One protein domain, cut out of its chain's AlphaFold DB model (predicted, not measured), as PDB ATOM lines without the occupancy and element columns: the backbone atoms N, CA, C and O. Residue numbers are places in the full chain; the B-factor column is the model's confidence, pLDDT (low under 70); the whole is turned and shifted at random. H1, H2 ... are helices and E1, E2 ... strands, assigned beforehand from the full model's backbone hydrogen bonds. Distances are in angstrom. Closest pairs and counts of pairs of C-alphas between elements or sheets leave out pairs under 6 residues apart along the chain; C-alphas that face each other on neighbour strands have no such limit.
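What this domain is: This is residues 27 to 111 of the 111 residues of an uncharacterized protein of marine metagenome (UniProt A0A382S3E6). A strongly twisted sheet of four strands has helix H1 packed along one face, while H2, near edge strand E1, only grazes it. The 85 printed residues run E1 E2 E3 E4 H1 H2, mixed in class; the sheet, in that strand order, is an antiparallel meander, each strand neighbouring the one before. It is compact, with radius of gyration of the C-alphas 12.8 A and spans of 34 by 30 by 19 A.

How they stand to each other: E1, residues 28 to 33, and E2, residues 49 to 55, form a hairpin; N 29 and O 52, 2.7 A apart, are within hydrogen-bond range. E2 and E3, residues 58 to 64, form another, with N 51 and O 62 at 2.9 A. E3 and E4, residues 70 to 75, form a third, with N 61 and O 73 at 2.9 A. H1, residues 79 to 91, is on the sheet at a height of 8.1 A, over E2 and E3; the closest C-alphas of H1 and E3, Ser 85 and Trp 61, are 5.8 A apart. H2, residues 99 to 109, is only just apart from H1, at 8.1 A. In both helices every O i to N i+4 pair is within hydrogen-bond range.

Where its parts are: E1 begins at C-alpha 28 (155.392, 176.460, 140.716); E3 spans 18.7 A, H1 18.1 A; H2 ends at C-alpha 109 (147.601, 169.905, 145.415).

The domain as a whole: The printed part has no cut. The E1 to E2 link is long; pLDDT is under 70 at residues 35 to 47, 66 to 70, 93 to 98 and 111.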
ATOM      1  N   GLU A  27     154.475 178.435 136.524       89.31
ATOM      2  CA  GLU A  27     153.700 178.224 137.752       89.31
ATOM      3  C   GLU A  27     154.325 177.090 138.576       89.31
ATOM      4  O   GLU A  27     154.494 175.978 138.073       89.31
ATOM      5  N   LYS A  28     154.680 177.387 139.832       89.75
ATOM      6  CA  LYS A  28     155.392 176.460 140.716       89.75
ATOM      7  C   LYS A  28     154.431 175.562 141.491       89.75
ATOM      8  O   LYS A  28     153.456 176.029 142.077       89.75
ATOM      9  N   PHE A  29     154.774 174.285 141.561       89.06
ATOM     10  CA  PHE A  29     154.100 173.240 142.320       89.06
ATOM     11  C   PHE A  29     155.119 172.496 143.179       89.06
ATOM     12  O   PHE A  29     156.302 172.474 142.844       89.06
ATOM     13  N   LEU A  30     154.650 171.859 144.257       86.69
ATOM     14  CA  LEU A  30     155.465 170.971 145.095       86.69
ATOM     15  C   LEU A  30     156.810 171.618 145.482       86.69
ATOM     16  O   LEU A  30     157.882 171.094 145.190       86.69
ATOM     17  N   THR A  31     156.736 172.838 146.016       87.44
ATOM     18  CA  THR A  31     157.915 173.642 146.350       87.44
ATOM     19  C   THR A  31     158.385 173.308 147.754       87.44
ATOM     20  O   THR A  31     157.630 173.489 148.708       87.44
ATOM     21  N   HIS A  32     159.634 172.873 147.878       82.06
ATOM     22  CA  HIS A  32     160.240 172.495 149.149       82.06
ATOM     23  C   HIS A  32     161.617 173.119 149.311       82.06
ATOM     24  O   HIS A  32     162.309 173.372 148.325       82.06
ATOM     25  N   GLN A  33     162.000 173.343 150.566       77.56
ATOM     26  CA  GLN A  33     163.372 173.690 150.912       77.56
ATOM     27  C   GLN A  33     164.268 172.468 150.752       77.56
ATOM     28  O   GLN A  33     163.885 171.349 151.103       77.56
ATOM     29  N   VAL A  34     165.442 172.707 150.184       73.62
ATOM     30  CA  VAL A  34     166.557 171.769 150.186       73.62
ATOM     31  C   VAL A  34     167.438 172.205 151.349       73.62
ATOM     32  O   VAL A  34     167.867 173.355 151.392       73.62
ATOM     33  N   ASN A  35     167.632 171.330 152.332       62.38
ATOM     34  CA  ASN A  35     168.495 171.654 153.464       62.38
ATOM     35  C   ASN A  35     169.963 171.501 153.064       62.38
ATOM     36  O   ASN A  35     170.284 170.735 152.157       62.38
ATOM     37  N   ASP A  36     170.827 172.247 153.752       56.47
ATOM     38  CA  ASP A  36     172.279 172.156 153.619       56.47
ATOM     39  C   ASP A  36     172.740 170.714 153.897       56.47
ATOM     40  O   ASP A  36     172.556 170.196 155.006       56.47
ATOM     41  N   ASP A  37     173.303 170.066 152.877       54.62
ATOM     42  CA  ASP A  37     173.983 168.779 153.008       54.62
ATOM     43  C   ASP A  37     175.460 169.009 152.698       54.62
ATOM     44  O   ASP A  37     175.843 169.321 151.560       54.62
ATOM     45  N   VAL A  38     176.286 168.877 153.739       47.78
ATOM     46  CA  VAL A  38     177.726 169.142 153.719       47.78
ATOM     47  C   VAL A  38     178.397 168.265 152.654       47.78
ATOM     48  O   VAL A  38     178.758 167.114 152.902       47.78
ATOM     49  N   GLY A  39     178.614 168.847 151.471       48.78
ATOM     50  CA  GLY A  39     179.288 168.225 150.328       48.78
ATOM     51  C   GLY A  39     178.418 167.942 149.096       48.78
ATOM     52  O   GLY A  39     178.968 167.451 148.109       48.78
ATOM     53  N   LEU A  40     177.111 168.239 149.117       51.69
ATOM     54  CA  LEU A  40     176.208 168.070 147.961       51.69
ATOM     55  C   LEU A  40     175.347 169.304 147.651       51.69
ATOM     56  O   LEU A  40     175.041 169.517 146.480       51.69
ATOM     57  N   VAL A  41     174.973 170.104 148.656       50.03
ATOM     58  CA  VAL A  41     174.244 171.374 148.491       50.03
ATOM     59  C   VAL A  41     174.707 172.334 149.584       50.03
ATOM     60  O   VAL A  41     174.407 172.110 150.753       50.03
ATOM     61  N   GLU A  42     175.431 173.393 149.218       49.38
ATOM     62  CA  GLU A  42     175.741 174.480 150.150       49.38
ATOM     63  C   GLU A  42     174.518 175.404 150.204       49.38
ATOM     64  O   GLU A  42     174.176 176.045 149.212       49.38
ATOM     65  N   ALA A  43     173.819 175.418 151.340       53.31
ATOM     66  CA  ALA A  43     172.666 176.277 151.590       53.31
ATOM     67  C   ALA A  43     172.829 177.017 152.931       53.31
ATOM     68  O   ALA A  43     172.008 176.848 153.842       53.31
ATOM     69  N   PRO A  44     173.881 177.847 153.094       52.31
ATOM     70  CA  PRO A  44     174.221 178.483 154.367       52.31
ATOM     71  C   PRO A  44     173.107 179.378 154.938       52.31
ATOM     72  O   PRO A  44     173.144 179.691 156.132       52.31
ATOM     73  N   ASN A  45     172.111 179.768 154.127       58.19
ATOM     74  CA  ASN A  45     170.945 180.545 154.558       58.19
ATOM     75  C   ASN A  45     169.614 179.762 154.536       58.19
ATOM     76  O   ASN A  45     168.576 180.352 154.832       58.19
ATOM     77  N   ASN A  46     169.616 178.456 154.233       61.66
ATOM     78  CA  ASN A  46     168.411 177.646 153.970       61.66
ATOM     79  C   ASN A  46     167.521 178.195 152.832       61.66
ATOM     80  O   ASN A  46     166.297 178.010 152.841       61.66
ATOM     81  N   ASP A  47     168.115 178.879 151.852       66.12
ATOM     82  CA  ASP A  47     167.382 179.486 150.734       66.12
ATOM     83  C   ASP A  47     167.328 178.574 149.491       66.12
ATOM     84  O   ASP A  47     166.678 178.916 148.494       66.12
ATOM     85  N   ALA A  48     167.950 177.391 149.551       77.56
ATOM     86  CA  ALA A  48     167.879 176.412 148.479       77.56
ATOM     87  C   ALA A  48     166.466 175.816 148.360       77.56
ATOM     88  O   ALA A  48     165.823 175.433 149.342       77.56
ATOM     89  N   LEU A  49     165.955 175.747 147.131       83.38
ATOM     90  CA  LEU A  49     164.584 175.335 146.836       83.38
ATOM     91  C   LEU A  49     164.545 174.349 145.678       83.38
ATOM     92  O   LEU A  49     165.230 174.524 144.676       83.38
ATOM     93  N   THR A  50     163.633 173.388 145.771       86.94
ATOM     94  CA  THR A  50     163.239 172.495 144.681       86.94
ATOM     95  C   THR A  50     161.750 172.666 144.388       86.94
ATOM     96  O   THR A  50     160.950 172.815 145.311       86.94
ATOM     97  N   TRP A  51     161.348 172.657 143.118       90.31
ATOM     98  CA  TRP A  51     159.942 172.721 142.710       90.31
ATOM     99  C   TRP A  51     159.698 172.055 141.355       90.31
ATOM    100  O   TRP A  51     160.625 171.780 140.594       90.31
ATOM    101  N   LEU A  52     158.423 171.826 141.043       91.25
ATOM    102  CA  LEU A  52     157.957 171.462 139.708       91.25
ATOM    103  C   LEU A  52     157.305 172.666 139.033       91.25
ATOM    104  O   LEU A  52     156.573 173.414 139.674       91.25
ATOM    105  N   GLU A  53     157.504 172.837 137.735       91.69
ATOM    106  CA  GLU A  53     156.782 173.835 136.942       91.69
ATOM    107  C   GLU A  53     156.424 173.295 135.558       91.69
ATOM    108  O   GLU A  53     157.049 172.364 135.047       91.69
ATOM    109  N   LEU A  54     155.408 173.882 134.927       91.75
ATOM    110  CA  LEU A  54     155.211 173.695 133.494       91.75
ATOM    111  C   LEU A  54     156.200 174.601 132.758       91.75
ATOM    112  O   LEU A  54     156.202 175.812 132.987       91.75
ATOM    113  N   ARG A  55     157.016 174.021 131.875       88.25
ATOM    114  CA  ARG A  55     157.934 174.768 131.014       88.25
ATOM    115  C   ARG A  55     157.953 174.194 129.612       88.25
ATOM    116  O   ARG A  55     158.241 173.013 129.429       88.25
ATOM    117  N   ASN A  56     157.670 175.013 128.601       86.88
ATOM    118  CA  ASN A  56     157.649 174.581 127.193       86.88
ATOM    119  C   ASN A  56     156.748 173.348 126.956       86.88
ATOM    120  O   ASN A  56     157.117 172.426 126.227       86.88
ATOM    121  N   SER A  57     155.583 173.305 127.612       86.75
ATOM    122  CA  SER A  57     154.651 172.159 127.574       86.75
ATOM    123  C   SER A  57     155.208 170.838 128.133       86.75
ATOM    124  O   SER A  57     154.609 169.783 127.924       86.75
ATOM    125  N   LYS A  58     156.326 170.889 128.861       90.69
ATOM    126  CA  LYS A  58     156.920 169.774 129.601       90.69
ATOM    127  C   LYS A  58     156.859 170.039 131.100       90.69
ATOM    128  O   LYS A  58     156.692 171.179 131.526       90.69
ATOM    129  N   ILE A  59     157.000 168.980 131.891       91.06
ATOM    130  CA  ILE A  59     157.152 169.107 133.342       91.06
ATOM    131  C   ILE A  59     158.629 169.375 133.596       91.06
ATOM    132  O   ILE A  59     159.468 168.580 133.182       91.06
ATOM    133  N   ALA A  60     158.956 170.490 134.228       90.44
ATOM    134  CA  ALA A  60     160.310 170.803 134.641       90.44
ATOM    135  C   ALA A  60     160.444 170.557 136.140       90.44
ATOM    136  O   ALA A  60     159.655 171.081 136.923       90.44
ATOM    137  N   TRP A  61     161.443 169.771 136.521       91.00
ATOM    138  CA  TRP A  61     162.005 169.830 137.859       91.00
ATOM    139  C   TRP A  61     163.050 170.937 137.877       91.00
ATOM    140  O   TRP A  61     163.913 170.985 136.998       91.00
ATOM    141  N   CYS A  62     162.936 171.829 138.849       88.31
ATOM    142  CA  CYS A  62     163.823 172.961 139.021       88.31
ATOM    143  C   CYS A  62     164.378 172.940 140.436       88.31
ATOM    144  O   CYS A  62     163.620 172.809 141.399       88.31
ATOM    145  N   MET A  63     165.679 173.152 140.551       86.00
ATOM    146  CA  MET A  63     166.344 173.410 141.813       86.00
ATOM    147  C   MET A  63     167.143 174.699 141.698       86.00
ATOM    148  O   MET A  63     167.686 175.027 140.645       86.00
ATOM    149  N   LYS A  64     167.162 175.450 142.789       83.00
ATOM    150  CA  LYS A  64     168.012 176.615 142.963       83.00
ATOM    151  C   LYS A  64     168.788 176.414 144.251       83.00
ATOM    152  O   LYS A  64     168.154 176.273 145.295       83.00
ATOM    153  N   ASP A  65     170.109 176.386 144.158       71.81
ATOM    154  CA  ASP A  65     170.993 176.430 145.319       71.81
ATOM    155  C   ASP A  65     171.295 177.883 145.749       71.81
ATOM    156  O   ASP A  65     170.826 178.849 145.128       71.81
ATOM    157  N   ASP A  66     172.031 178.040 146.854       63.75
ATOM    158  CA  ASP A  66     172.429 179.353 147.384       63.75
ATOM    159  C   ASP A  66     173.539 180.026 146.546       63.75
ATOM    160  O   ASP A  66     173.662 181.253 146.571       63.75
ATOM    161  N   ASP A  67     174.293 179.260 145.748       57.00
ATOM    162  CA  ASP A  67     175.356 179.766 144.861       57.00
ATOM    163  C   ASP A  67     174.844 180.230 143.481       57.00
ATOM    164  O   ASP A  67     175.571 180.837 142.687       57.00
ATOM    165  N   GLY A  68     173.552 180.035 143.206       54.81
ATOM    166  CA  GLY A  68     172.899 180.477 141.981       54.81
ATOM    167  C   GLY A  68     173.015 179.499 140.813       54.81
ATOM    168  O   GLY A  68     172.612 179.862 139.700       54.81
ATOM    169  N   GLU A  69     173.494 178.271 141.032       61.78
ATOM    170  CA  GLU A  69     173.307 177.196 140.069       61.78
ATOM    171  C   GLU A  69     171.834 176.772 140.059       61.78
ATOM    172  O   GLU A  69     171.175 176.493 141.066       61.78
ATOM    173  N   HIS A  70     171.267 176.813 138.858       68.81
ATOM    174  CA  HIS A  70     169.903 176.392 138.607       68.81
ATOM    175  C   HIS A  70     169.958 175.042 137.897       68.81
ATOM    176  O   HIS A  70     170.210 174.993 136.689       68.81
ATOM    177  N   GLU A  71     169.697 173.950 138.616       79.50
ATOM    178  CA  GLU A  71     169.472 172.661 137.966       79.50
ATOM    179  C   GLU A  71     168.060 172.636 137.376       79.50
ATOM    180  O   GLU A  71     167.073 172.999 138.022       79.50
ATOM    181  N   LEU A  72     167.964 172.227 136.112       86.75
ATOM    182  CA  LEU A  72     166.695 172.087 135.415       86.75
ATOM    183  C   LEU A  72     166.679 170.791 134.619       86.75
ATOM    184  O   LEU A  72     167.488 170.596 133.710       86.75
ATOM    185  N   GLN A  73     165.695 169.947 134.911       89.94
ATOM    186  CA  GLN A  73     165.464 168.704 134.190       89.94
ATOM    187  C   GLN A  73     164.045 168.665 133.635       89.94
ATOM    188  O   GLN A  73     163.072 168.945 134.331       89.94
ATOM    189  N   LEU A  74     163.924 168.330 132.349       91.12
ATOM    190  CA  LEU A  74     162.643 168.269 131.651       91.12
ATOM    191  C   LEU A  74     162.163 166.827 131.526       91.12
ATOM    192  O   LEU A  74     162.882 165.962 131.030       91.12
ATOM    193  N   TYR A  75     160.902 166.616 131.874       90.69
ATOM    194  CA  TYR A  75     160.197 165.348 131.795       90.69
ATOM    195  C   TYR A  75     159.025 165.447 130.829       90.69
ATOM    196  O   TYR A  75     158.384 166.491 130.663       90.69
ATOM    197  N   GLU A  76     158.718 164.323 130.191       91.25
ATOM    198  CA  GLU A  76     157.543 164.226 129.336       91.25
ATOM    199  C   GLU A  76     156.259 164.406 130.166       91.25
ATOM    200  O   GLU A  76     156.175 163.863 131.271       91.25
ATOM    201  N   PRO A  77     155.232 165.108 129.644       87.50
ATOM    202  CA  PRO A  77     153.964 165.384 130.328       87.50
ATOM    203  C   PRO A  77     153.065 164.136 130.419       87.50
ATOM    204  O   PRO A  77     151.925 164.098 129.957       87.50
ATOM    205  N   THR A  78     153.601 163.075 131.006       88.12
ATOM    206  CA  THR A  78     152.982 161.765 131.185       88.12
ATOM    207  C   THR A  78     152.972 161.418 132.666       88.12
ATOM    208  O   THR A  78     153.694 162.020 133.453       88.12
ATOM    209  N   ILE A  79     152.185 160.414 133.062       84.38
ATOM    210  CA  ILE A  79     152.185 159.937 134.456       84.38
ATOM    211  C   ILE A  79     153.590 159.490 134.865       84.38
ATOM    212  O   ILE A  79     154.018 159.817 135.959       84.38
ATOM    213  N   LYS A  80     154.315 158.804 133.970       84.00
ATOM    214  CA  LYS A  80     155.688 158.359 134.223       84.00
ATOM    215  C   LYS A  80     156.642 159.538 134.414       84.00
ATOM    216  O   LYS A  80     157.398 159.538 135.370       84.00
ATOM    217  N   GLY A  81     156.578 160.544 133.541       84.94
ATOM    218  CA  GLY A  81     157.436 161.726 133.663       84.94
ATOM    219  C   GLY A  81     157.109 162.573 134.894       84.94
ATOM    220  O   GLY A  81     158.015 163.061 135.558       84.94
ATOM    221  N   LEU A  82     155.827 162.687 135.255       86.31
ATOM    222  CA  LEU A  82     155.419 163.314 136.509       86.31
ATOM    223  C   LEU A  82     155.955 162.536 137.714       86.31
ATOM    224  O   LEU A  82     156.509 163.139 138.625       86.31
ATOM    225  N   ASP A  83     155.808 161.213 137.705       84.62
ATOM    226  CA  ASP A  83     156.304 160.343 138.766       84.62
ATOM    227  C   ASP A  83     157.813 160.517 138.959       84.62
ATOM    228  O   ASP A  83     158.248 160.849 140.055       84.62
ATOM    229  N   GLU A  84     158.587 160.426 137.875       85.38
ATOM    230  CA  GLU A  84     160.036 160.652 137.874       85.38
ATOM    231  C   GLU A  84     160.406 162.046 138.400       85.38
ATOM    232  O   GLU A  84     161.292 162.164 139.238       85.38
ATOM    233  N   SER A  85     159.692 163.100 137.994       87.62
ATOM    234  CA  SER A  85     159.955 164.457 138.494       87.62
ATOM    235  C   SER A  85     159.652 164.617 139.993       87.62
ATOM    236  O   SER A  85     160.364 165.325 140.701       87.62
ATOM    237  N   ILE A  86     158.629 163.926 140.506       85.75
ATOM    238  CA  ILE A  86     158.301 163.898 141.937       85.75
ATOM    239  C   ILE A  86     159.393 163.156 142.720       85.75
ATOM    240  O   ILE A  86     159.686 163.550 143.850       85.75
ATOM    241  N   LEU A  87     160.007 162.117 142.135       82.19
ATOM    242  CA  LEU A  87     161.133 161.407 142.750       82.19
ATOM    243  C   LEU A  87     162.327 162.328 142.987       82.19
ATOM    244  O   LEU A  87     162.926 162.229 144.052       82.19
ATOM    245  N   GLU A  88     162.648 163.224 142.051       84.56
ATOM    246  CA  GLU A  88     163.741 164.188 142.249       84.56
ATOM    247  C   GLU A  88     163.438 165.144 143.403       84.56
ATOM    248  O   GLU A  88     164.248 165.305 144.313       84.56
ATOM    249  N   VAL A  89     162.230 165.727 143.412       82.38
ATOM    250  CA  VAL A  89     161.793 166.627 144.489       82.38
ATOM    251  C   VAL A  89     161.855 165.924 145.838       82.38
ATOM    252  O   VAL A  89     162.279 166.525 146.819       82.38
ATOM    253  N   TYR A  90     161.428 164.665 145.897       78.44
ATOM    254  CA  TYR A  90     161.466 163.869 147.116       78.44
ATOM    255  C   TYR A  90     162.901 163.511 147.531       78.44
ATOM    256  O   TYR A  90     163.257 163.637 148.697       78.44
ATOM    257  N   GLY A  91     163.735 163.085 146.579       73.19
ATOM    258  CA  GLY A  91     165.098 162.612 146.823       73.19
ATOM    259  C   GLY A  91     166.060 163.691 147.315       73.19
ATOM    260  O   GLY A  91     167.054 163.353 147.948       73.19
ATOM    261  N   ARG A  92     165.760 164.969 147.062       72.56
ATOM    262  CA  ARG A  92     166.540 166.119 147.549       72.56
ATOM    263  C   ARG A  92     166.074 166.661 148.904       72.56
ATOM    264  O   ARG A  92     166.630 167.639 149.389       72.56
ATOM    265  N   GLN A  93     165.051 166.064 149.514       67.81
ATOM    266  CA  GLN A  93     164.545 166.488 150.817       67.81
ATOM    267  C   GLN A  93     165.037 165.555 151.922       67.81
ATOM    268  O   GLN A  93     164.437 164.511 152.176       67.81
ATOM    269  N   ASP A  94     166.076 165.969 152.645       56.16
ATOM    270  CA  ASP A  94     166.611 165.207 153.785       56.16
ATOM    271  C   ASP A  94     165.614 165.045 154.948       56.16
ATOM    272  O   ASP A  94     165.690 164.092 155.734       56.16
ATOM    273  N   GLU A  95     164.644 165.958 155.068       51.38
ATOM    274  CA  GLU A  95     163.704 166.001 156.193       51.38
ATOM    275  C   GLU A  95     162.402 165.223 155.982       51.38
ATOM    276  O   GLU A  95     161.752 164.854 156.971       51.38
ATOM    277  N   ILE A  96     162.006 164.895 154.744       56.12
ATOM    278  CA  ILE A  96     160.796 164.088 154.531       56.12
ATOM    279  C   ILE A  96     161.121 162.605 154.706       56.12
ATOM    280  O   ILE A  96     161.174 161.808 153.772       56.12
ATOM    281  N   ARG A  97     161.226 162.205 155.973       57.38
ATOM    282  CA  ARG A  97     161.193 160.795 156.389       57.38
ATOM    283  C   ARG A  97     159.775 160.210 156.408       57.38
ATOM    284  O   ARG A  97     159.607 159.025 156.685       57.38
ATOM    285  N   ASP A  98     158.753 161.024 156.130       69.31
ATOM    286  CA  ASP A  98     157.342 160.629 156.145       69.31
ATOM    287  C   ASP A  98     156.743 160.612 154.730       69.31
ATOM    288  O   ASP A  98     156.185 161.596 154.237       69.31
ATOM    289  N   HIS A  99     156.829 159.444 154.087       71.88
ATOM    290  CA  HIS A  99     156.256 159.188 152.761       71.88
ATOM    291  C   HIS A  99     154.759 159.505 152.680       71.88
ATOM    292  O   HIS A  99     154.260 159.906 151.628       71.88
ATOM    293  N   LYS A 100     154.020 159.298 153.777       74.12
ATOM    294  CA  LYS A 100     152.570 159.478 153.791       74.12
ATOM    295  C   LYS A 100     152.224 160.959 153.730       74.12
ATOM    296  O   LYS A 100     151.368 161.343 152.941       74.12
ATOM    297  N   LYS A 101     152.936 161.784 154.499       76.25
ATOM    298  CA  LYS A 101     152.746 163.238 154.504       76.25
ATOM    299  C   LYS A 101     152.983 163.851 153.118       76.25
ATOM    300  O   LYS A 101     152.175 164.658 152.670       76.25
ATOM    301  N   PHE A 102     154.033 163.418 152.421       77.75
ATOM    302  CA  PHE A 102     154.341 163.884 151.065       77.75
ATOM    303  C   PHE A 102     153.286 163.457 150.035       77.75
ATOM    304  O   PHE A 102     152.838 164.250 149.207       77.75
ATOM    305  N   LYS A 103     152.811 162.211 150.137       77.44
ATOM    306  CA  LYS A 103     151.708 161.702 149.311       77.44
ATOM    307  C   LYS A 103     150.409 162.482 149.548       77.44
ATOM    308  O   LYS A 103     149.737 162.847 148.584       77.44
ATOM    309  N   ASP A 104     150.070 162.773 150.803       79.69
ATOM    310  CA  ASP A 104     148.877 163.546 151.168       79.69
ATOM    311  C   ASP A 104     148.940 164.993 150.644       79.69
ATOM    312  O   ASP A 104     147.922 165.541 150.207       79.69
ATOM    313  N   GLU A 105     150.127 165.603 150.619       82.06
ATOM    314  CA  GLU A 105     150.345 166.923 150.026       82.06
ATOM    315  C   GLU A 105     150.076 166.925 148.521       82.06
ATOM    316  O   GLU A 105     149.302 167.754 148.038       82.06
ATOM    317  N   ILE A 106     150.627 165.959 147.782       80.50
ATOM    318  CA  ILE A 106     150.388 165.831 146.339       80.50
ATOM    319  C   ILE A 106     148.896 165.627 146.058       80.50
ATOM    320  O   ILE A 106     148.338 166.261 145.158       80.50
ATOM    321  N   ILE A 107     148.205 164.821 146.867       78.75
ATOM    322  CA  ILE A 107     146.746 164.652 146.776       78.75
ATOM    323  C   ILE A 107     146.016 165.977 147.051       78.75
ATOM    324  O   ILE A 107     145.051 166.298 146.355       78.75
ATOM    325  N   SER A 108     146.459 166.766 148.032       79.62
ATOM    326  CA  SER A 108     145.887 168.086 148.334       79.62
ATOM    327  C   SER A 108     146.081 169.071 147.179       79.62
ATOM    328  O   SER A 108     145.131 169.733 146.761       79.62
ATOM    329  N   LEU A 109     147.280 169.102 146.593       79.69
ATOM    330  CA  LEU A 109     147.601 169.905 145.415       79.69
ATOM    331  C   LEU A 109     146.822 169.457 144.176       79.69
ATOM    332  O   LEU A 109     146.611 170.266 143.278       79.69
ATOM    333  N   SER A 110     146.358 168.209 144.130       75.06
ATOM    334  CA  SER A 110     145.579 167.644 143.021       75.06
ATOM    335  C   SER A 110     144.083 167.975 143.057       75.06
ATOM    336  O   SER A 110     143.373 167.641 142.103       75.06
ATOM    337  N   LYS A 111     143.591 168.576 144.148       69.94
ATOM    338  CA  LYS A 111     142.212 169.076 144.264       69.94
ATOM    339  C   LYS A 111     142.037 170.394 143.503       69.94
ATOM    340  O   LYS A 111     140.921 170.572 142.973       69.94
TER     341      LYS A 111